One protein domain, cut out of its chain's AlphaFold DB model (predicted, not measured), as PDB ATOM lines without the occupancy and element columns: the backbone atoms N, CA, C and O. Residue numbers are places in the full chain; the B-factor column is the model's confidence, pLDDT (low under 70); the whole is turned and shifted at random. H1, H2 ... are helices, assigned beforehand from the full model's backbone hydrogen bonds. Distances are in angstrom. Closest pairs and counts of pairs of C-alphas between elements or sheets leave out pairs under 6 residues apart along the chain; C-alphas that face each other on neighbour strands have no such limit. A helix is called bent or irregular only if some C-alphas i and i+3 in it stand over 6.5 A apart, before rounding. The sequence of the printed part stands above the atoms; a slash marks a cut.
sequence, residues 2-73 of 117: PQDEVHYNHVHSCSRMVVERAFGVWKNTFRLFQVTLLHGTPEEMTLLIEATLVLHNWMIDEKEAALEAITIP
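What this domain is: This is residues 2 to 73 of the 117 residues of the protein "DDE Tnp4 domain-containing protein" of Aphanomyces astaci (UniProt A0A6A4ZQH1). The model is a T of two long helices: H1 is the stem, and its last part comes up at about a right angle to the middle of H3, the crossbar. The short helix H2 follows H1 and folds back in a hairpin beside the first part of H3, while residues 2 to 21 of H1 and residues 58 to 73 stick out as two free arms. The printed part has 72 residues, with three named helices in the order H1, H2, H3 and no named strand, and its class is all helix. It is extended, with a radius of gyration of the C-alphas of 17.3 A, and flat, spanning 48 by 40 by 15 A.

Where its parts are: H1 is residues 2 to 29, from C-alpha 2 at (-39.513, 24.457, 223.655) to C-alpha 29 at (-39.505, -15.736, 216.923), a length of 40.8 A. Phe 30 lies between it and H2, residues 31 to 39, which is 14.1 A long. H2 is irregular, but only just: C-alphas 32 and 35 are 7.0 A apart. After Gly 40 and Thr 41 comes H3, residues 42 to 69, 40.5 A long, from C-alpha 42 at (-47.243, -16.630, 236.570) to C-alpha 69 at (-17.504, -14.480, 209.202). Residues 70 to 73 follow it.

How they stand to each other: H1 and H3 are close but not clearly touching, with 2 pairs of C-alphas within 8 A. Their closest C-alphas are those of Trp 26 and His 56, 6.6 A apart. Their lines are about perpendicular, at 85 degrees. H1 and H2 meet only through their link. H2 and H3 form a helical hairpin and touch, H3 with residues 44 to 48 alone; the closest C-alphas, those of Leu 37 and Met 45, are 5.5 A apart. They run opposite ways at a shallow tilt of 10 degrees, though the line of H2 is a rough one. In H1 and H3 every O i to N i+4 pair is within hydrogen-bond range; in H2 it is 3 of 5.

The domain as a whole: The two C-alphas farthest apart are those of Thr 41 and Pro 73, at 48.6 A. Without the stretches that stand free, residues 2 to 21 and 58 to 73, the body has 36 residues and spans 25 by 16 by 12 A. The printed part has no cut, and the links H1 to H2 and H2 to H3 are both tight. The mean pLDDT of the printed part is 86.5; residues 68 to 69 and 71 to 73 are under 70.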
ATOM      1  N   PRO A   2     -38.909  25.239 224.753       74.81
ATOM      2  CA  PRO A   2     -39.513  24.457 223.655       74.81
ATOM      3  C   PRO A   2     -38.549  23.448 223.011       74.81
ATOM      4  O   PRO A   2     -38.949  22.364 222.607       74.81
ATOM      5  N   GLN A   3     -37.263  23.802 222.913       78.25
ATOM      6  CA  GLN A   3     -36.246  22.930 222.312       78.25
ATOM      7  C   GLN A   3     -35.937  21.702 223.179       78.25
ATOM      8  O   GLN A   3     -35.753  20.617 222.637       78.25
ATOM      9  N   ASP A   4     -35.947  21.855 224.506       86.12
ATOM     10  CA  ASP A   4     -35.694  20.755 225.446       86.12
ATOM     11  C   ASP A   4     -36.818  19.710 225.397       86.12
ATOM     12  O   ASP A   4     -36.560  18.509 225.411       86.12
ATOM     13  N   GLU A   5     -38.069  20.162 225.263       91.19
ATOM     14  CA  GLU A   5     -39.235  19.291 225.105       91.19
ATOM     15  C   GLU A   5     -39.210  18.536 223.768       91.19
ATOM     16  O   GLU A   5     -39.450  17.330 223.726       91.19
ATOM     17  N   VAL A   6     -38.859  19.217 222.671       90.12
ATOM     18  CA  VAL A   6     -38.702  18.579 221.353       90.12
ATOM     19  C   VAL A   6     -37.585  17.536 221.378       90.12
ATOM     20  O   VAL A   6     -37.774  16.433 220.867       90.12
ATOM     21  N   HIS A   7     -36.446  17.853 222.000       89.12
ATOM     22  CA  HIS A   7     -35.336  16.919 222.146       89.12
ATOM     23  C   HIS A   7     -35.729  15.697 222.986       89.12
ATOM     24  O   HIS A   7     -35.514  14.567 222.551       89.12
ATOM     25  N   TYR A   8     -36.376  15.908 224.137       93.44
ATOM     26  CA  TYR A   8     -36.880  14.822 224.976       93.44
ATOM     27  C   TYR A   8     -37.847  13.913 224.210       93.44
ATOM     28  O   TYR A   8     -37.672  12.696 224.201       93.44
ATOM     29  N   ASN A   9     -38.837  14.489 223.524       93.25
ATOM     30  CA  ASN A   9     -39.822  13.725 222.762       93.25
ATOM     31  C   ASN A   9     -39.168  12.923 221.635       93.25
ATOM     32  O   ASN A   9     -39.527  11.765 221.411       93.25
ATOM     33  N   HIS A  10     -38.185  13.515 220.952       89.44
ATOM     34  CA  HIS A  10     -37.419  12.827 219.926       89.44
ATOM     35  C   HIS A  10     -36.682  11.615 220.506       89.44
ATOM     36  O   HIS A  10     -36.956  10.493 220.082       89.44
ATOM     37  N   VAL A  11     -35.847  11.811 221.533       89.31
ATOM     38  CA  VAL A  11     -35.091  10.726 222.180       89.31
ATOM     39  C   VAL A  11     -36.032   9.647 222.713       89.31
ATOM     40  O   VAL A  11     -35.851   8.471 222.409       89.31
ATOM     41  N   HIS A  12     -37.091  10.033 223.427       90.31
ATOM     42  CA  HIS A  12     -38.063   9.095 223.980       90.31
ATOM     43  C   HIS A  12     -38.739   8.250 222.891       90.31
ATOM     44  O   HIS A  12     -38.842   7.028 223.027       90.31
ATOM     45  N   SER A  13     -39.177   8.880 221.797       89.31
ATOM     46  CA  SER A  13     -39.814   8.173 220.681       89.31
ATOM     47  C   SER A  13     -38.849   7.226 219.961       89.31
ATOM     48  O   SER A  13     -39.223   6.089 219.671       89.31
ATOM     49  N   CYS A  14     -37.597   7.638 219.748       86.56
ATOM     50  CA  CYS A  14     -36.550   6.804 219.165       86.56
ATOM     51  C   CYS A  14     -36.242   5.589 220.046       86.56
ATOM     52  O   CYS A  14     -36.314   4.458 219.563       86.56
ATOM     53  N   SER A  15     -35.987   5.795 221.341       85.44
ATOM     54  CA  SER A  15     -35.741   4.703 222.289       85.44
ATOM     55  C   SER A  15     -36.924   3.737 222.348       85.44
ATOM     56  O   SER A  15     -36.734   2.524 222.266       85.44
ATOM     57  N   ARG A  16     -38.160   4.252 222.411       92.12
ATOM     58  CA  ARG A  16     -39.371   3.419 222.390       92.12
ATOM     59  C   ARG A  16     -39.437   2.566 221.129       92.12
ATOM     60  O   ARG A  16     -39.721   1.378 221.221       92.12
ATOM     61  N   MET A  17     -39.165   3.152 219.967       90.50
ATOM     62  CA  MET A  17     -39.239   2.445 218.693       90.50
ATOM     63  C   MET A  17     -38.201   1.321 218.592       90.50
ATOM     64  O   MET A  17     -38.523   0.246 218.085       90.50
ATOM     65  N   VAL A  18     -36.987   1.525 219.115       86.56
ATOM     66  CA  VAL A  18     -35.959   0.473 219.211       86.56
ATOM     67  C   VAL A  18     -36.436  -0.667 220.113       86.56
ATOM     68  O   VAL A  18     -36.429  -1.827 219.697       86.56
ATOM     69  N   VAL A  19     -36.933  -0.337 221.308       86.81
ATOM     70  CA  VAL A  19     -37.444  -1.315 222.279       86.81
ATOM     71  C   VAL A  19     -38.612  -2.114 221.693       86.81
ATOM     72  O   VAL A  19     -38.586  -3.342 221.682       86.81
ATOM     73  N   GLU A  20     -39.624  -1.446 221.143       91.44
ATOM     74  CA  GLU A  20     -40.798  -2.103 220.558       91.44
ATOM     75  C   GLU A  20     -40.437  -3.028 219.396       91.44
ATOM     76  O   GLU A  20     -41.001  -4.121 219.291       91.44
ATOM     77  N   ARG A  21     -39.480  -2.629 218.548       89.06
ATOM     78  CA  ARG A  21     -38.973  -3.478 217.463       89.06
ATOM     79  C   ARG A  21     -38.292  -4.729 218.008       89.06
ATOM     80  O   ARG A  21     -38.630  -5.820 217.551       89.06
ATOM     81  N   ALA A  22     -37.410  -4.594 219.000       86.88
ATOM     82  CA  ALA A  22     -36.739  -5.732 219.629       86.88
ATOM     83  C   ALA A  22     -37.755  -6.716 220.236       86.88
ATOM     84  O   ALA A  22     -37.759  -7.901 219.900       86.88
ATOM     85  N   PHE A  23     -38.708  -6.215 221.030       89.31
ATOM     86  CA  PHE A  23     -39.780  -7.038 221.601       89.31
ATOM     87  C   PHE A  23     -40.694  -7.651 220.530       89.31
ATOM     88  O   PHE A  23     -41.208  -8.756 220.715       89.31
ATOM     89  N   GLY A  24     -40.933  -6.955 219.419       91.38
ATOM     90  CA  GLY A  24     -41.705  -7.463 218.287       91.38
ATOM     91  C   GLY A  24     -41.034  -8.662 217.621       91.38
ATOM     92  O   GLY A  24     -41.676  -9.698 217.439       91.38
ATOM     93  N   VAL A  25     -39.739  -8.544 217.314       91.81
ATOM     94  CA  VAL A  25     -38.939  -9.634 216.737       91.81
ATOM     95  C   VAL A  25     -38.877 -10.813 217.701       91.81
ATOM     96  O   VAL A  25     -39.219 -11.926 217.310       91.81
ATOM     97  N   TRP A  26     -38.534 -10.570 218.968       92.75
ATOM     98  CA  TRP A  26     -38.452 -11.604 220.000       92.75
ATOM     99  C   TRP A  26     -39.755 -12.410 220.129       92.75
ATOM    100  O   TRP A  26     -39.745 -13.634 219.986       92.75
ATOM    101  N   LYS A  27     -40.902 -11.735 220.293       89.69
ATOM    102  CA  LYS A  27     -42.212 -12.403 220.395       89.69
ATOM    103  C   LYS A  27     -42.581 -13.183 219.137       89.69
ATOM    104  O   LYS A  27     -43.197 -14.240 219.239       89.69
ATOM    105  N   ASN A  28     -42.241 -12.669 217.955       92.06
ATOM    106  CA  ASN A  28     -42.545 -13.358 216.706       92.06
ATOM    107  C   ASN A  28     -41.689 -14.623 216.529       92.06
ATOM    108  O   ASN A  28     -42.210 -15.650 216.097       92.06
ATOM    109  N   THR A  29     -40.414 -14.577 216.923       91.81
ATOM    110  CA  THR A  29     -39.505 -15.736 216.923       91.81
ATOM    111  C   THR A  29     -40.016 -16.848 217.837       91.81
ATOM    112  O   THR A  29     -40.071 -18.008 217.437       91.81
ATOM    113  N   PHE A  30     -40.471 -16.497 219.042       92.75
ATOM    114  CA  PHE A  30     -40.939 -17.453 220.051       92.75
ATOM    115  C   PHE A  30     -42.462 -17.614 220.094       92.75
ATOM    116  O   PHE A  30     -43.019 -18.080 221.088       92.75
ATOM    117  N   ARG A  31     -43.157 -17.290 218.994       91.25
ATOM    118  CA  ARG A  31     -44.627 -17.329 218.911       91.25
ATOM    119  C   ARG A  31     -45.216 -18.701 219.248       91.25
ATOM    120  O   ARG A  31     -46.342 -18.775 219.730       91.25
ATOM    121  N   LEU A  32     -44.453 -19.777 219.043       89.75
ATOM    122  CA  LEU A  32     -44.817 -21.139 219.451       89.75
ATOM    123  C   LEU A  32     -45.252 -21.207 220.926       89.75
ATOM    124  O   LEU A  32     -46.216 -21.893 221.254       89.75
ATOM    125  N   PHE A  33     -44.580 -20.465 221.808       87.94
ATOM    126  CA  PHE A  33     -44.841 -20.500 223.244       87.94
ATOM    127  C   PHE A  33     -45.987 -19.587 223.690       87.94
ATOM    128  O   PHE A  33     -46.338 -19.570 224.866       87.94
ATOM    129  N   GLN A  34     -46.623 -18.856 222.770       85.38
ATOM    130  CA  GLN A  34     -47.737 -17.965 223.094       85.38
ATOM    131  C   GLN A  34     -48.914 -18.721 223.727       85.38
ATOM    132  O   GLN A  34     -49.543 -18.219 224.654       85.38
ATOM    133  N   VAL A  35     -49.199 -19.939 223.258       83.19
ATOM    134  CA  VAL A  35     -50.262 -20.778 223.833       83.19
ATOM    135  C   VAL A  35     -49.890 -21.234 225.242       83.19
ATOM    136  O   VAL A  35     -50.737 -21.187 226.131       83.19
ATOM    137  N   THR A  36     -48.631 -21.619 225.462       78.69
ATOM    138  CA  THR A  36     -48.110 -22.006 226.780       78.69
ATOM    139  C   THR A  36     -48.164 -20.837 227.763       78.69
ATOM    140  O   THR A  36     -48.604 -21.023 228.889       78.69
ATOM    141  N   LEU A  37     -47.829 -19.619 227.326       80.81
ATOM    142  CA  LEU A  37     -47.950 -18.406 228.144       80.81
ATOM    143  C   LEU A  37     -49.393 -18.116 228.566       80.81
ATOM    144  O   LEU A  37     -49.618 -17.660 229.677       80.81
ATOM    145  N   LEU A  38     -50.378 -18.370 227.703       81.81
ATOM    146  CA  LEU A  38     -51.785 -18.097 228.018       81.81
ATOM    147  C   LEU A  38     -52.390 -19.067 229.043       81.81
ATOM    148  O   LEU A  38     -53.418 -18.744 229.634       81.81
ATOM    149  N   HIS A  39     -51.788 -20.242 229.224       85.38
ATOM    150  CA  HIS A  39     -52.316 -21.303 230.088       85.38
ATOM    151  C   HIS A  39     -51.392 -21.656 231.264       85.38
ATOM    152  O   HIS A  39     -51.761 -22.508 232.069       85.38
ATOM    153  N   GLY A  40     -50.211 -21.040 231.351       84.25
ATOM    154  CA  GLY A  40     -49.242 -21.269 232.421       84.25
ATOM    155  C   GLY A  40     -49.540 -20.457 233.678       84.25
ATOM    156  O   GLY A  40     -50.261 -19.455 233.640       84.25
ATOM    157  N   THR A  41     -48.965 -20.872 234.805       92.81
ATOM    158  CA  THR A  41     -48.962 -20.044 236.018       92.81
ATOM    159  C   THR A  41     -48.011 -18.852 235.849       92.81
ATOM    160  O   THR A  41     -47.106 -18.902 235.011       92.81
ATOM    161  N   PRO A  42     -48.157 -17.771 236.636       92.81
ATOM    162  CA  PRO A  42     -47.243 -16.630 236.570       92.81
ATOM    163  C   PRO A  42     -45.761 -17.016 236.693       92.81
ATOM    164  O   PRO A  42     -44.916 -16.439 236.017       92.81
ATOM    165  N   GLU A  43     -45.441 -18.015 237.513       93.00
ATOM    166  CA  GLU A  43     -44.079 -18.514 237.710       93.00
ATOM    167  C   GLU A  43     -43.539 -19.195 236.447       93.00
ATOM    168  O   GLU A  43     -42.416 -18.923 236.022       93.00
ATOM    169  N   GLU A  44     -44.353 -20.036 235.806       89.62
ATOM    170  CA  GLU A  44     -44.004 -20.697 234.543       89.62
ATOM    171  C   GLU A  44     -43.846 -19.684 233.407       89.62
ATOM    172  O   GLU A  44     -42.930 -19.794 232.588       89.62
ATOM    173  N   MET A  45     -44.710 -18.667 233.371       91.81
ATOM    174  CA  MET A  45     -44.624 -17.578 232.402       91.81
ATOM    175  C   MET A  45     -43.321 -16.797 232.560       91.81
ATOM    176  O   MET A  45     -42.660 -16.528 231.558       91.81
ATOM    177  N   THR A  46     -42.934 -16.462 233.794       92.56
ATOM    178  CA  THR A  46     -41.674 -15.768 234.083       92.56
ATOM    179  C   THR A  46     -40.476 -16.591 233.628       92.56
ATOM    180  O   THR A  46     -39.663 -16.082 232.861       92.56
ATOM    181  N   LEU A  47     -40.407 -17.873 233.999       93.06
ATOM    182  CA  LEU A  47     -39.308 -18.758 233.593       93.06
ATOM    183  C   LEU A  47     -39.183 -18.860 232.071       93.06
ATOM    184  O   LEU A  47     -38.086 -18.804 231.519       93.06
ATOM    185  N   LEU A  48     -40.313 -18.985 231.375       91.75
ATOM    186  CA  LEU A  48     -40.339 -19.058 229.922       91.75
ATOM    187  C   LEU A  48     -39.892 -17.739 229.275       91.75
ATOM    188  O   LEU A  48     -39.138 -17.753 228.300       91.75
ATOM    189  N   ILE A  49     -40.337 -16.602 229.811       91.56
ATOM    190  CA  ILE A  49     -39.911 -15.271 229.367       91.56
ATOM    191  C   ILE A  49     -38.400 -15.107 229.559       91.56
ATOM    192  O   ILE A  49     -37.713 -14.747 228.608       91.56
ATOM    193  N   GLU A  50     -37.870 -15.421 230.737       93.56
ATOM    194  CA  GLU A  50     -36.440 -15.318 231.042       93.56
ATOM    195  C   GLU A  50     -35.603 -16.217 230.125       93.56
ATOM    196  O   GLU A  50     -34.670 -15.744 229.470       93.56
ATOM    197  N   ALA A  51     -35.979 -17.491 229.996       93.19
ATOM    198  CA  ALA A  51     -35.271 -18.448 229.153       93.19
ATOM    199  C   ALA A  51     -35.260 -18.018 227.678       93.19
ATOM    200  O   ALA A  51     -34.222 -18.069 227.014       93.19
ATOM    201  N   THR A  52     -36.401 -17.561 227.154       93.69
ATOM    202  CA  THR A  52     -36.493 -17.106 225.759       93.69
ATOM    203  C   THR A  52     -35.783 -15.776 225.527       93.69
ATOM    204  O   THR A  52     -35.329 -15.539 224.410       93.69
ATOM    205  N   LEU A  53     -35.652 -14.914 226.537       92.69
ATOM    206  CA  LEU A  53     -34.898 -13.661 226.448       92.69
ATOM    207  C   LEU A  53     -33.389 -13.929 226.385       92.69
ATOM    208  O   LEU A  53     -32.708 -13.392 225.512       92.69
ATOM    209  N   VAL A  54     -32.874 -14.819 227.239       93.31
ATOM    210  CA  VAL A  54     -31.467 -15.259 227.186       93.31
ATOM    211  C   VAL A  54     -31.160 -15.915 225.839       93.31
ATOM    212  O   VAL A  54     -30.185 -15.552 225.182       93.31
ATOM    213  N   LEU A  55     -32.025 -16.830 225.389       93.50
ATOM    214  CA  LEU A  55     -31.857 -17.505 224.104       93.50
ATOM    215  C   LEU A  55     -31.909 -16.524 222.925       93.50
ATOM    216  O   LEU A  55     -31.137 -16.666 221.982       93.50
ATOM    217  N   HIS A  56     -32.780 -15.511 222.977       92.38
ATOM    218  CA  HIS A  56     -32.851 -14.474 221.946       92.38
ATOM    219  C   HIS A  56     -31.530 -13.727 221.785       92.38
ATOM    220  O   HIS A  56     -31.057 -13.568 220.662       92.38
ATOM    221  N   ASN A  57     -30.936 -13.307 222.903       89.56
ATOM    222  CA  ASN A  57     -29.666 -12.591 222.897       89.56
ATOM    223  C   ASN A  57     -28.543 -13.468 222.342       89.56
ATOM    224  O   ASN A  57     -27.761 -13.005 221.521       89.56
ATOM    225  N   TRP A  58     -28.511 -14.750 222.710       91.81
ATOM    226  CA  TRP A  58     -27.515 -15.668 222.165       91.81
ATOM    227  C   TRP A  58     -27.689 -15.877 220.651       91.81
ATOM    228  O   TRP A  58     -26.717 -15.849 219.907       91.81
ATOM    229  N   MET A  59     -28.924 -15.996 220.155       90.75
ATOM    230  CA  MET A  59     -29.174 -16.070 218.709       90.75
ATOM    231  C   MET A  59     -28.710 -14.815 217.954       90.75
ATOM    232  O   MET A  59     -28.334 -14.925 216.787       90.75
ATOM    233  N   ILE A  60     -28.767 -13.635 218.580       87.88
ATOM    234  CA  ILE A  60     -28.221 -12.399 218.006       87.88
ATOM    235  C   ILE A  60     -26.698 -12.487 217.946       87.88
ATOM    236  O   ILE A  60     -26.153 -12.311 216.861       87.88
ATOM    237  N   ASP A  61     -26.046 -12.833 219.060       87.88
ATOM    238  CA  ASP A  61     -24.585 -12.956 219.142       87.88
ATOM    239  C   ASP A  61     -24.057 -13.961 218.080       87.88
ATOM    240  O   ASP A  61     -23.117 -13.661 217.344       87.88
ATOM    241  N   GLU A  62     -24.714 -15.116 217.901       88.25
ATOM    242  CA  GLU A  62     -24.366 -16.105 216.860       88.25
ATOM    243  C   GLU A  62     -24.591 -15.579 215.436       88.25
ATOM    244  O   GLU A  62     -23.807 -15.849 214.522       88.25
ATOM    245  N   LYS A  63     -25.673 -14.826 215.215       83.94
ATOM    246  CA  LYS A  63     -25.971 -14.238 213.906       83.94
ATOM    247  C   LYS A  63     -24.955 -13.155 213.547       83.94
ATOM    248  O   LYS A  63     -24.562 -13.081 212.387       83.94
ATOM    249  N   GLU A  64     -24.553 -12.326 214.505       79.56
ATOM    250  CA  GLU A  64     -23.507 -11.316 214.325       79.56
ATOM    251  C   GLU A  64     -22.165 -11.979 214.021       79.56
ATOM    252  O   GLU A  64     -21.560 -11.653 213.005       79.56
ATOM    253  N   ALA A  65     -21.769 -13.000 214.786       77.50
ATOM    254  CA  ALA A  65     -20.558 -13.774 214.506       77.50
ATOM    255  C   ALA A  65     -20.584 -14.417 213.106       77.50
ATOM    256  O   ALA A  65     -19.585 -14.410 212.385       77.50
ATOM    257  N   ALA A  66     -21.737 -14.941 212.678       77.19
ATOM    258  CA  ALA A  66     -21.912 -15.480 211.333       77.19
ATOM    259  C   ALA A  66     -21.845 -14.393 210.243       77.19
ATOM    260  O   ALA A  66     -21.288 -14.642 209.177       77.19
ATOM    261  N   LEU A  67     -22.395 -13.201 210.493       71.94
ATOM    262  CA  LEU A  67     -22.321 -12.050 209.586       71.94
ATOM    263  C   LEU A  67     -20.895 -11.509 209.463       71.94
ATOM    264  O   LEU A  67     -20.493 -11.174 208.357       71.94
ATOM    265  N   GLU A  68     -20.129 -11.469 210.553       68.94
ATOM    266  CA  GLU A  68     -18.710 -11.090 210.554       68.94
ATOM    267  C   GLU A  68     -17.834 -12.120 209.826       68.94
ATOM    268  O   GLU A  68     -16.860 -11.763 209.163       68.94
ATOM    269  N   ALA A  69     -18.187 -13.406 209.920       68.00
ATOM    270  CA  ALA A  69     -17.504 -14.480 209.202       68.00
ATOM    271  C   ALA A  69     -17.789 -14.468 207.689       68.00
ATOM    272  O   ALA A  69     -16.988 -14.981 206.901       68.00
ATOM    273  N   ILE A  70     -18.915 -13.887 207.263       70.69
ATOM    274  CA  ILE A  70     -19.180 -13.601 205.855       70.69
ATOM    275  C   ILE A  70     -18.413 -12.324 205.510       70.69
ATOM    276  O   ILE A  70     -18.658 -11.269 206.081       70.69
ATOM    277  N   THR A  71     -17.497 -12.388 204.542       61.72
ATOM    278  CA  THR A  71     -16.863 -11.181 203.992       61.72
ATOM    279  C   THR A  71     -17.897 -10.412 203.168       61.72
ATOM    280  O   THR A  71     -17.957 -10.525 201.944       61.72
ATOM    281  N   ILE A  72     -18.781  -9.690 203.850       61.25
ATOM    282  CA  ILE A  72     -19.658  -8.697 203.247       61.25
ATOM    283  C   ILE A  72     -18.754  -7.497 202.947       61.25
ATOM    284  O   ILE A  72     -18.098  -7.016 203.875       61.25
ATOM    285  N   PRO A  73     -18.666  -7.044 201.682       59.72
ATOM    286  CA  PRO A  73     -17.961  -5.817 201.354       59.72
ATOM    287  C   PRO A  73     -18.418  -4.709 202.297       59.72
ATOM    288  O   PRO A  73     -19.620  -4.581 202.556       59.72
TER     289      PRO A  73